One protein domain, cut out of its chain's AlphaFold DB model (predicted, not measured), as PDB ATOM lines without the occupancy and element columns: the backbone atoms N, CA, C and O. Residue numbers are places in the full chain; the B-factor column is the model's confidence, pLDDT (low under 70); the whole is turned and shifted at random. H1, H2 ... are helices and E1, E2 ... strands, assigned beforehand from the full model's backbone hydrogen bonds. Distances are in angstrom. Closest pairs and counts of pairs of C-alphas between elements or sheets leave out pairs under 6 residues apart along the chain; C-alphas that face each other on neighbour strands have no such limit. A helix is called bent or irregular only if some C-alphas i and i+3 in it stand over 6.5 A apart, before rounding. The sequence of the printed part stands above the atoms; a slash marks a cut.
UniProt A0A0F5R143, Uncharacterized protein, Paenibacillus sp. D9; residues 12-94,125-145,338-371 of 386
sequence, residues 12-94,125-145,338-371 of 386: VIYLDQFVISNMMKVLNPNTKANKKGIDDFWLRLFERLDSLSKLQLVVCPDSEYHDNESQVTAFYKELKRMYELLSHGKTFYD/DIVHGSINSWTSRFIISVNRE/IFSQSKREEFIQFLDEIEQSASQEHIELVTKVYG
ATOM      1  N   VAL A  12     198.161 183.530 131.634       98.31
ATOM      2  CA  VAL A  12     198.331 182.567 130.543       98.31
ATOM      3  C   VAL A  12     197.179 182.732 129.566       98.31
ATOM      4  O   VAL A  12     196.016 182.519 129.915       98.31
ATOM      5  N   ILE A  13     197.500 183.131 128.338       98.69
ATOM      6  CA  ILE A  13     196.509 183.422 127.303       98.69
ATOM      7  C   ILE A  13     196.761 182.521 126.100       98.69
ATOM      8  O   ILE A  13     197.741 182.711 125.383       98.69
ATOM      9  N   TYR A  14     195.858 181.580 125.833       98.50
ATOM     10  CA  TYR A  14     195.913 180.803 124.598       98.50
ATOM     11  C   TYR A  14     195.298 181.596 123.441       98.50
ATOM     12  O   TYR A  14     194.204 182.153 123.565       98.50
ATOM     13  N   LEU A  15     195.982 181.630 122.301       98.38
ATOM     14  CA  LEU A  15     195.509 182.296 121.092       98.38
ATOM     15  C   LEU A  15     195.344 181.253 120.005       98.38
ATOM     16  O   LEU A  15     196.312 180.601 119.660       98.38
ATOM     17  N   ASP A  16     194.151 181.119 119.445       96.38
ATOM     18  CA  ASP A  16     193.930 180.227 118.314       96.38
ATOM     19  C   ASP A  16     194.721 180.682 117.066       96.38
ATOM     20  O   ASP A  16     195.035 181.866 116.877       96.38
ATOM     21  N   GLN A  17     195.028 179.750 116.170       94.12
ATOM     22  CA  GLN A  17     195.888 179.964 115.014       94.12
ATOM     23  C   GLN A  17     195.358 181.056 114.077       94.12
ATOM     24  O   GLN A  17     196.143 181.779 113.452       94.12
ATOM     25  N   PHE A  18     194.036 181.240 113.964       94.19
ATOM     26  CA  PHE A  18     193.501 182.330 113.141       94.19
ATOM     27  C   PHE A  18     193.861 183.716 113.705       94.19
ATOM     28  O   PHE A  18     194.063 184.649 112.922       94.19
ATOM     29  N   VAL A  19     193.988 183.860 115.030       97.19
ATOM     30  CA  VAL A  19     194.414 185.105 115.691       97.19
ATOM     31  C   VAL A  19     195.859 185.406 115.312       97.19
ATOM     32  O   VAL A  19     196.151 186.483 114.783       97.19
ATOM     33  N   ILE A  20     196.741 184.411 115.463       97.00
ATOM     34  CA  ILE A  20     198.149 184.477 115.042       97.00
ATOM     35  C   ILE A  20     198.254 184.826 113.551       97.00
ATOM     36  O   ILE A  20     198.996 185.728 113.157       97.00
ATOM     37  N   SER A  21     197.455 184.165 112.710       95.69
ATOM     38  CA  SER A  21     197.434 184.379 111.263       95.69
ATOM     39  C   SER A  21     197.037 185.804 110.884       95.69
ATOM     40  O   SER A  21     197.645 186.388 109.983       95.69
ATOM     41  N   ASN A  22     196.033 186.383 111.546       96.69
ATOM     42  CA  ASN A  22     195.595 187.746 111.256       96.69
ATOM     43  C   ASN A  22     196.594 188.801 111.759       96.69
ATOM     44  O   ASN A  22     196.867 189.752 111.022       96.69
ATOM     45  N   MET A  23     197.217 188.600 112.927       97.50
ATOM     46  CA  MET A  23     198.314 189.461 113.400       97.50
ATOM     47  C   MET A  23     199.533 189.405 112.465       97.50
ATOM     48  O   MET A  23     200.111 190.435 112.115       97.50
ATOM     49  N   MET A  24     199.899 188.215 111.977       96.31
ATOM     50  CA  MET A  24     200.963 188.076 110.977       96.31
ATOM     51  C   MET A  24     200.609 188.835 109.694       96.31
ATOM     52  O   MET A  24     201.418 189.613 109.187       96.31
ATOM     53  N   LYS A  25     199.380 188.668 109.189       95.44
ATOM     54  CA  LYS A  25     198.916 189.337 107.966       95.44
ATOM     55  C   LYS A  25     198.922 190.858 108.088       95.44
ATOM     56  O   LYS A  25     199.345 191.504 107.138       95.44
ATOM     57  N   VAL A  26     198.482 191.439 109.209       95.75
ATOM     58  CA  VAL A  26     198.470 192.907 109.368       95.75
ATOM     59  C   VAL A  26     199.871 193.499 109.461       95.75
ATOM     60  O   VAL A  26     200.103 194.576 108.921       95.75
ATOM     61  N   LEU A  27     200.835 192.783 110.042       94.88
ATOM     62  CA  LEU A  27     202.211 193.269 110.174       94.88
ATOM     63  C   LEU A  27     203.096 192.993 108.958       94.88
ATOM     64  O   LEU A  27     204.125 193.650 108.804       94.88
ATOM     65  N   ASN A  28     202.746 192.014 108.121       94.19
ATOM     66  CA  ASN A  28     203.589 191.552 107.023       94.19
ATOM     67  C   ASN A  28     203.218 192.219 105.679       94.19
ATOM     68  O   ASN A  28     202.221 191.824 105.055       94.19
ATOM     69  N   PRO A  29     204.058 193.142 105.155       90.94
ATOM     70  CA  PRO A  29     203.797 193.847 103.894       90.94
ATOM     71  C   PRO A  29     203.775 192.936 102.658       90.94
ATOM     72  O   PRO A  29     203.260 193.313 101.602       90.94
ATOM     73  N   ASN A  30     204.333 191.726 102.767       90.00
ATOM     74  CA  ASN A  30     204.380 190.767 101.666       90.00
ATOM     75  C   ASN A  30     203.047 190.034 101.465       90.00
ATOM     76  O   ASN A  30     202.837 189.410 100.423       90.00
ATOM     77  N   THR A  31     202.112 190.130 102.415       89.81
ATOM     78  CA  THR A  31     200.813 189.466 102.290       89.81
ATOM     79  C   THR A  31     199.841 190.277 101.431       89.81
ATOM     80  O   THR A  31     199.807 191.507 101.451       89.81
ATOM     81  N   LYS A  32     198.984 189.579 100.673       87.31
ATOM     82  CA  LYS A  32     197.897 190.227  99.915       87.31
ATOM     83  C   LYS A  32     196.894 190.931 100.836       87.31
ATOM     84  O   LYS A  32     196.311 191.924 100.424       87.31
ATOM     85  N   ALA A  33     196.683 190.398 102.041       84.94
ATOM     86  CA  ALA A  33     195.751 190.948 103.021       84.94
ATOM     87  C   ALA A  33     196.211 192.323 103.523       84.94
ATOM     88  O   ALA A  33     195.422 193.260 103.476       84.94
ATOM     89  N   ASN A  34     197.494 192.473 103.878       89.62
ATOM     90  CA  ASN A  34     198.069 193.770 104.247       89.62
ATOM     91  C   ASN A  34     197.820 194.832 103.162       89.62
ATOM     92  O   ASN A  34     197.303 195.907 103.439       89.62
ATOM     93  N   LYS A  35     198.090 194.482 101.897       86.12
ATOM     94  CA  LYS A  35     197.916 195.388 100.747       86.12
ATOM     95  C   LYS A  35     196.462 195.780 100.475       86.12
ATOM     96  O   LYS A  35     196.226 196.808  99.851       86.12
ATOM     97  N   LYS A  36     195.499 194.946 100.877       86.81
ATOM     98  CA  LYS A  36     194.060 195.181 100.670       86.81
ATOM     99  C   LYS A  36     193.393 195.934 101.822       86.81
ATOM    100  O   LYS A  36     192.241 196.322 101.670       86.81
ATOM    101  N   GLY A  37     194.101 196.137 102.931       82.62
ATOM    102  CA  GLY A  37     193.504 196.570 104.187       82.62
ATOM    103  C   GLY A  37     192.928 195.369 104.932       82.62
ATOM    104  O   GLY A  37     192.036 194.672 104.448       82.62
ATOM    105  N   ILE A  38     193.475 195.114 106.112       89.25
ATOM    106  CA  ILE A  38     192.939 194.181 107.099       89.25
ATOM    107  C   ILE A  38     192.482 195.014 108.295       89.25
ATOM    108  O   ILE A  38     192.967 196.122 108.482       89.25
ATOM    109  N   ASP A  39     191.529 194.499 109.065       91.44
ATOM    110  CA  ASP A  39     190.999 195.189 110.240       91.44
ATOM    111  C   ASP A  39     192.127 195.619 111.203       91.44
ATOM    112  O   ASP A  39     192.910 194.779 111.662       91.44
ATOM    113  N   ASP A  40     192.184 196.917 111.520       93.88
ATOM    114  CA  ASP A  40     193.181 197.521 112.415       93.88
ATOM    115  C   ASP A  40     193.133 196.933 113.834       93.88
ATOM    116  O   ASP A  40     194.119 197.006 114.573       93.88
ATOM    117  N   PHE A  41     192.022 196.280 114.199       97.25
ATOM    118  CA  PHE A  41     191.907 195.492 115.421       97.25
ATOM    119  C   PHE A  41     193.109 194.564 115.628       97.25
ATOM    120  O   PHE A  41     193.617 194.471 116.743       97.25
ATOM    121  N   TRP A  42     193.588 193.897 114.575       97.56
ATOM    122  CA  TRP A  42     194.680 192.928 114.694       97.56
ATOM    123  C   TRP A  42     196.023 193.581 114.998       97.56
ATOM    124  O   TRP A  42     196.835 192.988 115.705       97.56
ATOM    125  N   LEU A  43     196.252 194.797 114.492       96.94
ATOM    126  CA  LEU A  43     197.451 195.561 114.824       96.94
ATOM    127  C   LEU A  43     197.398 195.982 116.289       96.94
ATOM    128  O   LEU A  43     198.329 195.701 117.038       96.94
ATOM    129  N   ARG A  44     196.266 196.560 116.709       97.88
ATOM    130  CA  ARG A  44     196.037 196.956 118.100       97.88
ATOM    131  C   ARG A  44     196.188 195.768 119.049       97.88
ATOM    132  O   ARG A  44     196.826 195.890 120.086       97.88
ATOM    133  N   LEU A  45     195.634 194.610 118.691       98.50
ATOM    134  CA  LEU A  45     195.742 193.402 119.501       98.50
ATOM    135  C   LEU A  45     197.198 192.942 119.644       98.50
ATOM    136  O   LEU A  45     197.637 192.674 120.761       98.50
ATOM    137  N   PHE A  46     197.947 192.889 118.538       98.44
ATOM    138  CA  PHE A  46     199.370 192.557 118.581       98.44
ATOM    139  C   PHE A  46     200.141 193.518 119.487       98.44
ATOM    140  O   PHE A  46     200.911 193.069 120.330       98.44
ATOM    141  N   GLU A  47     199.920 194.827 119.340       98.06
ATOM    142  CA  GLU A  47     200.605 195.840 120.143       98.06
ATOM    143  C   GLU A  47     200.350 195.643 121.638       98.06
ATOM    144  O   GLU A  47     201.295 195.678 122.425       98.06
ATOM    145  N   ARG A  48     199.100 195.366 122.032       98.06
ATOM    146  CA  ARG A  48     198.752 195.084 123.432       98.06
ATOM    147  C   ARG A  48     199.425 193.812 123.942       98.06
ATOM    148  O   ARG A  48     200.073 193.859 124.983       98.06
ATOM    149  N   LEU A  49     199.310 192.699 123.219       98.44
ATOM    150  CA  LEU A  49     199.894 191.423 123.643       98.44
ATOM    151  C   LEU A  49     201.421 191.500 123.747       98.44
ATOM    152  O   LEU A  49     201.978 191.120 124.771       98.44
ATOM    153  N   ASP A  50     202.098 192.045 122.735       97.56
ATOM    154  CA  ASP A  50     203.558 192.169 122.725       97.56
ATOM    155  C   ASP A  50     204.054 193.103 123.841       97.56
ATOM    156  O   ASP A  50     205.004 192.768 124.551       97.56
ATOM    157  N   SER A  51     203.383 194.239 124.076       96.81
ATOM    158  CA  SER A  51     203.709 195.112 125.210       96.81
ATOM    159  C   SER A  51     203.535 194.403 126.553       96.81
ATOM    160  O   SER A  51     204.438 194.466 127.387       96.81
ATOM    161  N   LEU A  52     202.419 193.704 126.776       97.75
ATOM    162  CA  LEU A  52     202.157 193.020 128.047       97.75
ATOM    163  C   LEU A  52     203.094 191.835 128.290       97.75
ATOM    164  O   LEU A  52     203.537 191.627 129.424       97.75
ATOM    165  N   SER A  53     203.439 191.085 127.241       96.50
ATOM    166  CA  SER A  53     204.410 189.995 127.336       96.50
ATOM    167  C   SER A  53     205.795 190.530 127.700       96.50
ATOM    168  O   SER A  53     206.455 190.017 128.608       96.50
ATOM    169  N   LYS A  54     206.209 191.647 127.090       95.44
ATOM    170  CA  LYS A  54     207.456 192.339 127.443       95.44
ATOM    171  C   LYS A  54     207.428 192.901 128.862       95.44
ATOM    172  O   LYS A  54     208.430 192.780 129.570       95.44
ATOM    173  N   LEU A  55     206.286 193.410 129.315       96.00
ATOM    174  CA  LEU A  55     206.062 193.800 130.709       96.00
ATOM    175  C   LEU A  55     206.024 192.613 131.682       96.00
ATOM    176  O   LEU A  55     205.861 192.837 132.875       96.00
ATOM    177  N   GLN A  56     206.210 191.369 131.228       96.12
ATOM    178  CA  GLN A  56     206.157 190.170 132.068       96.12
ATOM    179  C   GLN A  56     204.797 189.981 132.765       96.12
ATOM    180  O   GLN A  56     204.748 189.378 133.834       96.12
ATOM    181  N   LEU A  57     203.711 190.509 132.192       97.44
ATOM    182  CA  LEU A  57     202.360 190.427 132.763       97.44
ATOM    183  C   LEU A  57     201.543 189.290 132.155       97.44
ATOM    184  O   LEU A  57     200.704 188.702 132.835       97.44
ATOM    185  N   VAL A  58     201.801 188.962 130.890       98.06
ATOM    186  CA  VAL A  58     201.143 187.860 130.183       98.06
ATOM    187  C   VAL A  58     202.167 186.977 129.484       98.06
ATOM    188  O   VAL A  58     203.327 187.353 129.305       98.06
ATOM    189  N   VAL A  59     201.730 185.793 129.089       97.38
ATOM    190  CA  VAL A  59     202.428 184.935 128.136       97.38
ATOM    191  C   VAL A  59     201.395 184.237 127.263       97.38
ATOM    192  O   VAL A  59     200.315 183.877 127.740       97.38
ATOM    193  N   CYS A  60     201.737 184.036 125.993       98.06
ATOM    194  CA  CYS A  60     200.914 183.291 125.049       98.06
ATOM    195  C   CYS A  60     201.664 182.043 124.590       98.06
ATOM    196  O   CYS A  60     202.285 182.094 123.528       98.06
ATOM    197  N   PRO A  61     201.693 180.959 125.394       97.31
ATOM    198  CA  PRO A  61     202.500 179.804 125.049       97.31
ATOM    199  C   PRO A  61     202.035 179.205 123.722       97.31
ATOM    200  O   PRO A  61     200.832 179.127 123.449       97.31
ATOM    201  N   ASP A  62     202.989 178.804 122.889       96.44
ATOM    202  CA  ASP A  62     202.673 178.110 121.646       96.44
ATOM    203  C   ASP A  62     202.442 176.609 121.889       96.44
ATOM    204  O   ASP A  62     202.656 176.095 122.988       96.44
ATOM    205  N   SER A  63     201.913 175.912 120.884       95.94
ATOM    206  CA  SER A  63     201.514 174.510 120.979       95.94
ATOM    207  C   SER A  63     201.758 173.804 119.649       95.94
ATOM    208  O   SER A  63     201.951 174.443 118.608       95.94
ATOM    209  N   GLU A  64     201.675 172.474 119.658       93.12
ATOM    210  CA  GLU A  64     201.754 171.674 118.432       93.12
ATOM    211  C   GLU A  64     200.671 172.036 117.399       93.12
ATOM    212  O   GLU A  64     200.878 171.836 116.205       93.12
ATOM    213  N   TYR A  65     199.530 172.600 117.817       92.62
ATOM    214  CA  TYR A  65     198.473 173.017 116.891       92.62
ATOM    215  C   TYR A  65     198.928 174.194 116.030       92.62
ATOM    216  O   TYR A  65     198.723 174.170 114.815       92.62
ATOM    217  N   HIS A  66     199.625 175.171 116.620       94.12
ATOM    218  CA  HIS A  66     200.199 176.284 115.860       94.12
ATOM    219  C   HIS A  66     201.210 175.792 114.830       94.12
ATOM    220  O   HIS A  66     201.174 176.230 113.677       94.12
ATOM    221  N   ASP A  67     202.089 174.866 115.216       90.12
ATOM    222  CA  ASP A  67     203.098 174.316 114.312       90.12
ATOM    223  C   ASP A  67     202.437 173.507 113.181       90.12
ATOM    224  O   ASP A  67     202.583 173.854 112.006       90.12
ATOM    225  N   ASN A  68     201.596 172.523 113.517       87.69
ATOM    226  CA  ASN A  68     200.908 171.655 112.553       87.69
ATOM    227  C   ASN A  68     200.021 172.434 111.566       87.69
ATOM    228  O   ASN A  68     199.873 172.062 110.397       87.69
ATOM    229  N   GLU A  69     199.367 173.509 112.006       85.88
ATOM    230  CA  GLU A  69     198.574 174.367 111.121       85.88
ATOM    231  C   GLU A  69     199.420 175.317 110.288       85.88
ATOM    232  O   GLU A  69     199.072 175.587 109.138       85.88
ATOM    233  N   SER A  70     200.546 175.791 110.815       86.75
ATOM    234  CA  SER A  70     201.447 176.665 110.066       86.75
ATOM    235  C   SER A  70     202.182 175.909 108.957       86.75
ATOM    236  O   SER A  70     202.369 176.476 107.876       86.75
ATOM    237  N   GLN A  71     202.577 174.649 109.196       85.06
ATOM    238  CA  GLN A  71     203.378 173.831 108.270       85.06
ATOM    239  C   GLN A  71     202.697 173.602 106.914       85.06
ATOM    240  O   GLN A  71     203.366 173.497 105.890       85.06
ATOM    241  N   VAL A  72     201.361 173.581 106.879       80.19
ATOM    242  CA  VAL A  72     200.593 173.391 105.635       80.19
ATOM    243  C   VAL A  72     200.413 174.682 104.825       80.19
ATOM    244  O   VAL A  72     199.705 174.692 103.817       80.19
ATOM    245  N   THR A  73     201.003 175.797 105.266       82.88
ATOM    246  CA  THR A  73     200.846 177.109 104.629       82.88
ATOM    247  C   THR A  73     202.149 177.602 104.009       82.88
ATOM    248  O   THR A  73     203.242 177.346 104.505       82.88
ATOM    249  N   ALA A  74     202.035 178.430 102.969       83.56
ATOM    250  CA  ALA A  74     203.188 179.094 102.355       83.56
ATOM    251  C   ALA A  74     203.883 180.125 103.273       83.56
ATOM    252  O   ALA A  74     204.936 180.637 102.911       83.56
ATOM    253  N   PHE A  75     203.297 180.439 104.436       86.19
ATOM    254  CA  PHE A  75     203.794 181.428 105.398       86.19
ATOM    255  C   PHE A  75     204.251 180.780 106.713       86.19
ATOM    256  O   PHE A  75     204.197 181.419 107.764       86.19
ATOM    257  N   TYR A  76     204.661 179.505 106.680       89.12
ATOM    258  CA  TYR A  76     205.085 178.759 107.870       89.12
ATOM    259  C   TYR A  76     206.086 179.540 108.730       89.12
ATOM    260  O   TYR A  76     205.863 179.737 109.921       89.12
ATOM    261  N   LYS A  77     207.171 180.032 108.117       90.62
ATOM    262  CA  LYS A  77     208.254 180.723 108.833       90.62
ATOM    263  C   LYS A  77     207.763 182.015 109.482       90.62
ATOM    264  O   LYS A  77     208.176 182.352 110.588       90.62
ATOM    265  N   GLU A  78     206.889 182.745 108.801       93.31
ATOM    266  CA  GLU A  78     206.321 183.989 109.299       93.31
ATOM    267  C   GLU A  78     205.340 183.750 110.445       93.31
ATOM    268  O   GLU A  78     205.393 184.487 111.429       93.31
ATOM    269  N   LEU A  79     204.486 182.727 110.345       94.50
ATOM    270  CA  LEU A  79     203.575 182.324 111.419       94.50
ATOM    271  C   LEU A  79     204.351 181.841 112.646       94.50
ATOM    272  O   LEU A  79     204.094 182.328 113.743       94.50
ATOM    273  N   LYS A  80     205.361 180.988 112.439       93.50
ATOM    274  CA  LYS A  80     206.272 180.518 113.490       93.50
ATOM    275  C   LYS A  80     206.926 181.652 114.240       93.50
ATOM    276  O   LYS A  80     206.835 181.729 115.459       93.50
ATOM    277  N   ARG A  81     207.461 182.619 113.503       93.50
ATOM    278  CA  ARG A  81     208.044 183.819 114.099       93.50
ATOM    279  C   ARG A  81     207.044 184.635 114.932       93.50
ATOM    280  O   ARG A  81     207.467 185.270 115.891       93.50
ATOM    281  N   MET A  82     205.756 184.652 114.570       95.56
ATOM    282  CA  MET A  82     204.725 185.368 115.332       95.56
ATOM    283  C   MET A  82     204.435 184.684 116.667       95.56
ATOM    284  O   MET A  82     204.507 185.336 117.708       95.56
ATOM    285  N   TYR A  83     204.101 183.389 116.645       95.31
ATOM    286  CA  TYR A  83     203.732 182.699 117.880       95.31
ATOM    287  C   TYR A  83     204.937 182.522 118.812       95.31
ATOM    288  O   TYR A  83     204.777 182.720 120.008       95.31
ATOM    289  N   GLU A  84     206.150 182.288 118.288       94.19
ATOM    290  CA  GLU A  84     207.371 182.191 119.110       94.19
ATOM    291  C   GLU A  84     207.715 183.522 119.799       94.19
ATOM    292  O   GLU A  84     208.241 183.538 120.913       94.19
ATOM    293  N   LEU A  85     207.422 184.655 119.142       94.56
ATOM    294  CA  LEU A  85     207.608 185.979 119.736       94.56
ATOM    295  C   LEU A  85     206.669 186.172 120.930       94.56
ATOM    296  O   LEU A  85     207.127 186.545 122.005       94.56
ATOM    297  N   LEU A  86     205.374 185.905 120.741       95.75
ATOM    298  CA  LEU A  86     204.359 186.087 121.784       95.75
ATOM    299  C   LEU A  86     204.499 185.067 122.923       95.75
ATOM    300  O   LEU A  86     204.170 185.376 124.072       95.75
ATOM    301  N   SER A  87     205.024 183.879 122.619       95.00
ATOM    302  CA  SER A  87     205.284 182.833 123.604       95.00
ATOM    303  C   SER A  87     206.538 183.082 124.432       95.00
ATOM    304  O   SER A  87     206.672 182.532 125.523       95.00
ATOM    305  N   HIS A  88     207.464 183.917 123.944       92.19
ATOM    306  CA  HIS A  88     208.784 184.122 124.543       92.19
ATOM    307  C   HIS A  88     209.514 182.796 124.842       92.19
ATOM    308  O   HIS A  88     210.206 182.665 125.858       92.19
ATOM    309  N   GLY A  89     209.353 181.810 123.953       88.00
ATOM    310  CA  GLY A  89     209.957 180.483 124.080       88.00
ATOM    311  C   GLY A  89     209.289 179.580 125.122       88.00
ATOM    312  O   GLY A  89     209.931 178.655 125.617       88.00
ATOM    313  N   LYS A  90     208.039 179.867 125.500       94.00
ATOM    314  CA  LYS A  90     207.209 178.972 126.314       94.00
ATOM    315  C   LYS A  90     206.308 178.164 125.392       94.00
ATOM    316  O   LYS A  90     205.438 178.716 124.733       94.00
ATOM    317  N   THR A  91     206.496 176.857 125.389       95.38
ATOM    318  CA  THR A  91     205.739 175.935 124.540       95.38
ATOM    319  C   THR A  91     205.044 174.930 125.434       95.38
ATOM    320  O   THR A  91     205.674 174.389 126.346       95.38
ATOM    321  N   PHE A  92     203.759 174.689 125.198       97.56
ATOM    322  CA  PHE A  92     203.048 173.575 125.808       97.56
ATOM    323  C   PHE A  92     203.663 172.245 125.372       97.56
ATOM    324  O   PHE A  92     204.117 172.109 124.235       97.56
ATOM    325  N   TYR A  93     203.631 171.244 126.248       96.94
ATOM    326  CA  TYR A  93     203.829 169.868 125.805       96.94
ATOM    327  C   TYR A  93     202.764 169.468 124.776       96.94
ATOM    328  O   TYR A  93     201.694 170.078 124.683       96.94
ATOM    329  N   ASP A  94     203.057 168.428 123.995       94.06
ATOM    330  CA  ASP A  94     202.087 167.863 123.062       94.06
ATOM    331  C   ASP A  94     200.832 167.372 123.800       94.06
ATOM    332  O   ASP A  94     200.871 167.002 124.983       94.06
ATOM    333  N   ASP A 125     203.552 172.392 135.046       93.69
ATOM    334  CA  ASP A 125     203.642 170.952 134.769       93.69
ATOM    335  C   ASP A 125     203.424 170.611 133.284       93.69
ATOM    336  O   ASP A 125     203.736 169.499 132.854       93.69
ATOM    337  N   ILE A 126     202.888 171.540 132.482       95.62
ATOM    338  CA  ILE A 126     202.503 171.274 131.087       95.62
ATOM    339  C   ILE A 126     203.242 172.121 130.049       95.62
ATOM    340  O   ILE A 126     202.857 172.132 128.876       95.62
ATOM    341  N   VAL A 127     204.295 172.834 130.450       95.75
ATOM    342  CA  VAL A 127     205.093 173.678 129.554       95.75
ATOM    343  C   VAL A 127     206.581 173.352 129.621       95.75
ATOM    344  O   VAL A 127     207.122 172.899 130.625       95.75
ATOM    345  N   HIS A 128     207.295 173.670 128.547       91.69
ATOM    346  CA  HIS A 128     208.750 173.677 128.552       91.69
ATOM    347  C   HIS A 128     209.284 174.897 129.333       91.69
ATOM    348  O   HIS A 128     209.243 176.040 128.868       91.69
ATOM    349  N   GLY A 129     209.835 174.646 130.524       87.94
ATOM    350  CA  GLY A 129     210.376 175.670 131.428       87.94
ATOM    351  C   GLY A 129     209.356 176.093 132.489       87.94
ATOM    352  O   GLY A 129     208.494 175.314 132.843       87.94
ATOM    353  N   SER A 130     209.456 177.318 133.019       90.81
ATOM    354  CA  SER A 130     208.438 177.872 133.937       90.81
ATOM    355  C   SER A 130     207.787 179.118 133.344       90.81
ATOM    356  O   SER A 130     208.497 180.023 132.883       90.81
ATOM    357  N   ILE A 131     206.458 179.190 133.361       93.19
ATOM    358  CA  ILE A 131     205.659 180.347 132.938       93.19
ATOM    359  C   ILE A 131     206.022 181.586 133.748       93.19
ATOM    360  O   ILE A 131     206.245 182.670 133.198       93.19
ATOM    361  N   ASN A 132     206.174 181.405 135.055       93.06
ATOM    362  CA  ASN A 132     206.361 182.470 136.033       93.06
ATOM    363  C   ASN A 132     207.831 182.889 136.225       93.06
ATOM    364  O   ASN A 132     208.178 183.612 137.158       93.06
ATOM    365  N   SER A 133     208.708 182.498 135.295       92.62
ATOM    366  CA  SER A 133     210.113 182.926 135.244       92.62
ATOM    367  C   SER A 133     210.313 184.193 134.406       92.62
ATOM    368  O   SER A 133     209.629 184.395 133.403       92.62
ATOM    369  N   TRP A 134     211.267 185.050 134.779       93.25
ATOM    370  CA  TRP A 134     211.656 186.209 133.963       93.25
ATOM    371  C   TRP A 134     212.158 185.754 132.590       93.25
ATOM    372  O   TRP A 134     213.005 184.861 132.506       93.25
ATOM    373  N   THR A 135     211.638 186.344 131.511       91.56
ATOM    374  CA  THR A 135     211.990 185.903 130.155       91.56
ATOM    375  C   THR A 135     213.344 186.453 129.704       91.56
ATOM    376  O   THR A 135     213.766 187.553 130.074       91.56
ATOM    377  N   SER A 136     214.052 185.671 128.888       87.75
ATOM    378  CA  SER A 136     215.288 186.113 128.240       87.75
ATOM    379  C   SER A 136     214.999 187.200 127.201       87.75
ATOM    380  O   SER A 136     213.940 187.219 126.576       87.75
ATOM    381  N   ARG A 137     215.980 188.078 126.961       86.31
ATOM    382  CA  ARG A 137     215.942 189.042 125.846       86.31
ATOM    383  C   ARG A 137     216.070 188.367 124.479       86.31
ATOM    384  O   ARG A 137     215.677 188.951 123.475       86.31
ATOM    385  N   PHE A 138     216.658 187.172 124.444       86.00
ATOM    386  CA  PHE A 138     216.901 186.418 123.222       86.00
ATOM    387  C   PHE A 138     215.979 185.209 123.154       86.00
ATOM    388  O   PHE A 138     215.914 184.424 124.102       86.00
ATOM    389  N   ILE A 139     215.331 185.052 122.003       86.62
ATOM    390  CA  ILE A 139     214.579 183.860 121.626       86.62
ATOM    391  C   ILE A 139     215.416 183.155 120.565       86.62
ATOM    392  O   ILE A 139     215.737 183.743 119.531       86.62
ATOM    393  N   ILE A 140     215.819 181.923 120.854       84.75
ATOM    394  CA  ILE A 140     216.581 181.087 119.930       84.75
ATOM    395  C   ILE A 140     215.669 179.935 119.544       84.75
ATOM    396  O   ILE A 140     215.311 179.125 120.395       84.75
ATOM    397  N   SER A 141     215.303 179.867 118.269       84.62
ATOM    398  CA  SER A 141     214.533 178.761 117.718       84.62
ATOM    399  C   SER A 141     215.283 178.110 116.564       84.62
ATOM    400  O   SER A 141     216.027 178.753 115.820       84.62
ATOM    401  N   VAL A 142     215.108 176.797 116.439       82.00
ATOM    402  CA  VAL A 142     215.642 176.016 115.326       82.00
ATOM    403  C   VAL A 142     214.481 175.692 114.400       82.00
ATOM    404  O   VAL A 142     213.410 175.269 114.837       82.00
ATOM    405  N   ASN A 143     214.683 175.921 113.106       79.50
ATOM    406  CA  ASN A 143     213.745 175.474 112.090       79.50
ATOM    407  C   ASN A 143     214.183 174.096 111.623       79.50
ATOM    408  O   ASN A 143     215.300 173.936 111.133       79.50
ATOM    409  N   ARG A 144     213.300 173.114 111.774       69.69
ATOM    410  CA  ARG A 144     213.486 171.815 111.145       69.69
ATOM    411  C   ARG A 144     213.030 171.926 109.693       69.69
ATOM    412  O   ARG A 144     212.021 172.576 109.419       69.69
ATOM    413  N   GLU A 145     213.780 171.340 108.766       70.31
ATOM    414  CA  GLU A 145     213.262 171.172 107.410       70.31
ATOM    415  C   GLU A 145     212.022 170.286 107.478       70.31
ATOM    416  O   GLU A 145     212.037 169.220 108.099       70.31
ATOM    417  N   ILE A 338     186.629 182.986 128.082       97.69
ATOM    418  CA  ILE A 338     186.526 182.677 126.650       97.69
ATOM    419  C   ILE A 338     186.184 183.935 125.853       97.69
ATOM    420  O   ILE A 338     185.138 184.553 126.065       97.69
ATOM    421  N   PHE A 339     187.046 184.266 124.896       98.12
ATOM    422  CA  PHE A 339     186.890 185.371 123.959       98.12
ATOM    423  C   PHE A 339     186.842 184.864 122.517       98.12
ATOM    424  O   PHE A 339     187.312 183.772 122.200       98.12
ATOM    425  N   SER A 340     186.268 185.677 121.637       97.75
ATOM    426  CA  SER A 340     186.191 185.407 120.204       97.75
ATOM    427  C   SER A 340     186.039 186.707 119.420       97.75
ATOM    428  O   SER A 340     185.958 187.794 119.997       97.75
ATOM    429  N   GLN A 341     185.943 186.616 118.090       96.44
ATOM    430  CA  GLN A 341     185.777 187.786 117.223       96.44
ATOM    431  C   GLN A 341     184.557 188.648 117.599       96.44
ATOM    432  O   GLN A 341     184.615 189.871 117.483       96.44
ATOM    433  N   SER A 342     183.456 188.035 118.044       96.44
ATOM    434  CA  SER A 342     182.253 188.763 118.477       96.44
ATOM    435  C   SER A 342     182.439 189.519 119.798       96.44
ATOM    436  O   SER A 342     181.741 190.504 120.020       96.44
ATOM    437  N   LYS A 343     183.400 189.107 120.634       96.50
ATOM    438  CA  LYS A 343     183.742 189.713 121.935       96.50
ATOM    439  C   LYS A 343     185.125 190.371 121.936       96.50
ATOM    440  O   LYS A 343     185.801 190.458 122.958       96.50
ATOM    441  N   ARG A 344     185.578 190.829 120.772       97.12
ATOM    442  CA  ARG A 344     186.951 191.312 120.579       97.12
ATOM    443  C   ARG A 344     187.309 192.552 121.409       97.12
ATOM    444  O   ARG A 344     188.448 192.678 121.841       97.12
ATOM    445  N   GLU A 345     186.351 193.446 121.654       98.00
ATOM    446  CA  GLU A 345     186.576 194.629 122.501       98.00
ATOM    447  C   GLU A 345     186.626 194.252 123.988       98.00
ATOM    448  O   GLU A 345     187.455 194.788 124.716       98.00
ATOM    449  N   GLU A 346     185.824 193.271 124.425       98.38
ATOM    450  CA  GLU A 346     185.908 192.721 125.788       98.38
ATOM    451  C   GLU A 346     187.292 192.107 126.046       98.38
ATOM    452  O   GLU A 346     187.826 192.216 127.148       98.38
ATOM    453  N   PHE A 347     187.907 191.499 125.026       98.56
ATOM    454  CA  PHE A 347     189.266 190.982 125.149       98.56
ATOM    455  C   PHE A 347     190.310 192.091 125.304       98.56
ATOM    456  O   PHE A 347     191.202 191.970 126.135       98.56
ATOM    457  N   ILE A 348     190.194 193.188 124.548       98.56
ATOM    458  CA  ILE A 348     191.088 194.345 124.716       98.56
ATOM    459  C   ILE A 348     190.934 194.935 126.117       98.56
ATOM    460  O   ILE A 348     191.937 195.162 126.786       98.56
ATOM    461  N   GLN A 349     189.698 195.088 126.598       98.56
ATOM    462  CA  GLN A 349     189.448 195.546 127.961       98.56
ATOM    463  C   GLN A 349     190.092 194.614 129.001       98.56
ATOM    464  O   GLN A 349     190.724 195.089 129.939       98.56
ATOM    465  N   PHE A 350     189.996 193.296 128.818       98.62
ATOM    466  CA  PHE A 350     190.664 192.328 129.691       98.62
ATOM    467  C   PHE A 350     192.192 192.510 129.719       98.62
ATOM    468  O   PHE A 350     192.797 192.439 130.787       98.62
ATOM    469  N   LEU A 351     192.821 192.785 128.571       98.62
ATOM    470  CA  LEU A 351     194.254 193.095 128.501       98.62
ATOM    471  C   LEU A 351     194.591 194.421 129.209       98.62
ATOM    472  O   LEU A 351     195.607 194.517 129.895       98.62
ATOM    473  N   ASP A 352     193.728 195.428 129.088       98.25
ATOM    474  CA  ASP A 352     193.890 196.722 129.759       98.25
ATOM    475  C   ASP A 352     193.772 196.602 131.283       98.25
ATOM    476  O   ASP A 352     194.571 197.194 132.008       98.25
ATOM    477  N   GLU A 353     192.839 195.787 131.776       98.38
ATOM    478  CA  GLU A 353     192.697 195.472 133.202       98.38
ATOM    479  C   GLU A 353     193.952 194.779 133.759       98.38
ATOM    480  O   GLU A 353     194.382 195.084 134.875       98.38
ATOM    481  N   ILE A 354     194.587 193.891 132.979       98.19
ATOM    482  CA  ILE A 354     195.861 193.263 133.365       98.19
ATOM    483  C   ILE A 354     196.957 194.320 133.515       98.19
ATOM    484  O   ILE A 354     197.653 194.320 134.531       98.19
ATOM    485  N   GLU A 355     197.103 195.239 132.556       96.88
ATOM    486  CA  GLU A 355     198.106 196.309 132.651       96.88
ATOM    487  C   GLU A 355     197.874 197.209 133.863       96.88
ATOM    488  O   GLU A 355     198.807 197.500 134.606       96.88
ATOM    489  N   GLN A 356     196.624 197.619 134.087       96.75
ATOM    490  CA  GLN A 356     196.246 198.504 135.190       96.75
ATOM    491  C   GLN A 356     196.483 197.867 136.564       96.75
ATOM    492  O   GLN A 356     196.687 198.579 137.545       96.75
ATOM    493  N   SER A 357     196.474 196.533 136.641       95.56
ATOM    494  CA  SER A 357     196.781 195.802 137.873       95.56
ATOM    495  C   SER A 357     198.279 195.754 138.211       95.56
ATOM    496  O   SER A 357     198.639 195.385 139.332       95.56
ATOM    497  N   ALA A 358     199.160 196.127 137.276       94.88
ATOM    498  CA  ALA A 358     200.598 196.124 137.497       94.88
ATOM    499  C   ALA A 358     201.014 197.253 138.452       94.88
ATOM    500  O   ALA A 358     200.680 198.422 138.254       94.88
ATOM    501  N   SER A 359     201.788 196.915 139.485       94.94
ATOM    502  CA  SER A 359     202.314 197.920 140.407       94.94
ATOM    503  C   SER A 359     203.385 198.782 139.737       94.94
ATOM    504  O   SER A 359     204.138 198.324 138.876       94.94
ATOM    505  N   GLN A 360     203.514 200.028 140.191       94.44
ATOM    506  CA  GLN A 360     204.578 200.925 139.735       94.44
ATOM    507  C   GLN A 360     205.976 200.318 139.971       94.44
ATOM    508  O   GLN A 360     206.841 200.406 139.102       94.44
ATOM    509  N   GLU A 361     206.165 199.617 141.096       94.88
ATOM    510  CA  GLU A 361     207.403 198.892 141.416       94.88
ATOM    511  C   GLU A 361     207.748 197.821 140.368       94.88
ATOM    512  O   GLU A 361     208.911 197.673 139.985       94.88
ATOM    513  N   HIS A 362     206.745 197.086 139.872       95.12
ATOM    514  CA  HIS A 362     206.935 196.084 138.821       95.12
ATOM    515  C   HIS A 362     207.386 196.733 137.509       95.12
ATOM    516  O   HIS A 362     208.357 196.284 136.898       95.12
ATOM    517  N   ILE A 363     206.729 197.823 137.102       94.31
ATOM    518  CA  ILE A 363     207.070 198.554 135.874       94.31
ATOM    519  C   ILE A 363     208.497 199.116 135.943       94.31
ATOM    520  O   ILE A 363     209.271 198.958 134.998       94.31
ATOM    521  N   GLU A 364     208.879 199.718 137.070       94.81
ATOM    522  CA  GLU A 364     210.237 200.229 137.288       94.81
ATOM    523  C   GLU A 364     211.287 199.116 137.239       94.81
ATOM    524  O   GLU A 364     212.361 199.290 136.656       94.81
ATOM    525  N   LEU A 365     210.969 197.948 137.798       94.88
ATOM    526  CA  LEU A 365     211.859 196.798 137.757       94.88
ATOM    527  C   LEU A 365     212.036 196.256 136.335       94.88
ATOM    528  O   LEU A 365     213.170 195.999 135.929       94.88
ATOM    529  N   VAL A 366     210.955 196.116 135.563       95.06
ATOM    530  CA  VAL A 366     211.032 195.719 134.149       95.06
ATOM    531  C   VAL A 366     211.906 196.705 133.375       95.06
ATOM    532  O   VAL A 366     212.826 196.285 132.672       95.06
ATOM    533  N   THR A 367     211.699 198.010 133.557       94.75
ATOM    534  CA  THR A 367     212.527 199.049 132.932       94.75
ATOM    535  C   THR A 367     213.999 198.926 133.330       94.75
ATOM    536  O   THR A 367     214.876 198.977 132.469       94.75
ATOM    537  N   LYS A 368     214.299 198.670 134.607       94.06
ATOM    538  CA  LYS A 368     215.675 198.456 135.084       94.06
ATOM    539  C   LYS A 368     216.329 197.219 134.459       94.06
ATOM    540  O   LYS A 368     217.521 197.242 134.160       94.06
ATOM    541  N   VAL A 369     215.571 196.135 134.290       93.44
ATOM    542  CA  VAL A 369     216.080 194.855 133.769       93.44
ATOM    543  C   VAL A 369     216.228 194.879 132.252       93.44
ATOM    544  O   VAL A 369     217.210 194.335 131.739       93.44
ATOM    545  N   TYR A 370     215.294 195.498 131.526       94.25
ATOM    546  CA  TYR A 370     215.193 195.404 130.067       94.25
ATOM    547  C   TYR A 370     215.497 196.713 129.313       94.25
ATOM    548  O   TYR A 370     215.988 196.658 128.181       94.25
ATOM    549  N   GLY A 371     215.318 197.868 129.954       94.31
ATOM    550  CA  GLY A 371     215.524 199.211 129.399       94.31
ATOM    551  C   GLY A 371     214.217 199.942 129.062       94.31
ATOM    552  O   GLY A 371     213.175 199.320 128.867       94.31
TER     553      GLY A 371
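What this domain is: This is residues 12 to 94, 125 to 145 and 338 to 371 of the 386 residues of an uncharacterized protein of Paenibacillus sp. D9 (UniProt A0A0F5R143). Three helices, H1, H3 and H5, meet as a triangle that makes the core, with H1 crossing both others steeply. H4 folds back beside H5 as a helical hairpin, H6 packs along H3, short H2 sits at a corner by the end of H1, and H7 lies far out, touching no helix. The printed part has 138 residues, with one named strand and seven named helices in the order E1 H1 H2 H3 H4 H5 H6 H7; the class is mostly helix. It is compact, with a radius of gyration of the C-alphas of 15.4 A, and rounded, spanning 43 by 33 by 30 A.

How they stand to each other: Begin at E1, residues 12 to 15, which pairs with no named strand and meets H1, residues 17 to 27, only through their link. H1 is the hub, touching four helices. It touches H2, residues 32 to 36, only at the corner, closest at the C-alphas of Val 26 and Asn 34, 5.2 A apart. Look next at H3, residues 41 to 54: its residues 42 to 46 touch H1, about perpendicular at 81 degrees, closest at the C-alphas of Met 23 and Trp 42, 5.2 A apart. H4, residues 64 to 71, only just touches H1, with 3 pairs of C-alphas within 8 A, the closest being those of Gln 17 and His 66 at 5.7 A. H5, residues 76 to 87, forms a hairpin with H4, at a shallow tilt of 29 degrees, opposite ways; the closest C-alphas, of Ser 70 and Tyr 76, are 4.7 A apart. H5 touches H1 about perpendicular at 79 degrees, closest at the C-alphas of Met 24 and Leu 79, 6.3 A apart. H5 also touches H3 at a steep tilt of 51 degrees, with the C-alphas of Asp 50 and Leu 86 closest at 6.2 A. With residues 348 to 355, H6, residues 341 to 356, touches H3 at a shallow tilt of 30 degrees, the same way; the C-alphas of Leu 52 and Glu 355 are closest at 7.0 A. H7, residues 360 to 370, is only just apart from H3, closest 8.3 A. Helix packing is mostly crossed, only just: 2 of 6 pairs are at a shallow tilt. Every O i to N i+4 pair is within hydrogen-bond range in H1, H2, H3, H4, H5 and H7, and 10 of 12 in H6.

Where its parts are: Find C-alpha 12 at (198.331, 182.567, 130.543), where E1 begins. H1 measures 15.5 A from first to last C-alpha, H3 19.9 A and H5 16.3 A. H6 runs 23.4 A from C-alpha 341 at (185.777, 187.786, 117.223); it is irregular, with C-alphas 342 and 345 8.3 A apart. H7 ends at C-alpha 370, (215.193, 195.404, 130.067).

The domain as a whole: The C-alphas farthest apart, of Glu 145 and Gln 360, are 44.8 A apart. Residues 95 to 124 are not printed, a gap of 12.2 A between C-alphas 94 and 125; residues 146 to 337 leave one of 34.9 A between C-alphas 145 and 338. Residues 125 to 145 hold no named element. Of the links printed whole, H3 to H4 is short and the others are tight. Mean pLDDT of the printed part is 93.4; residue 144 is under 70.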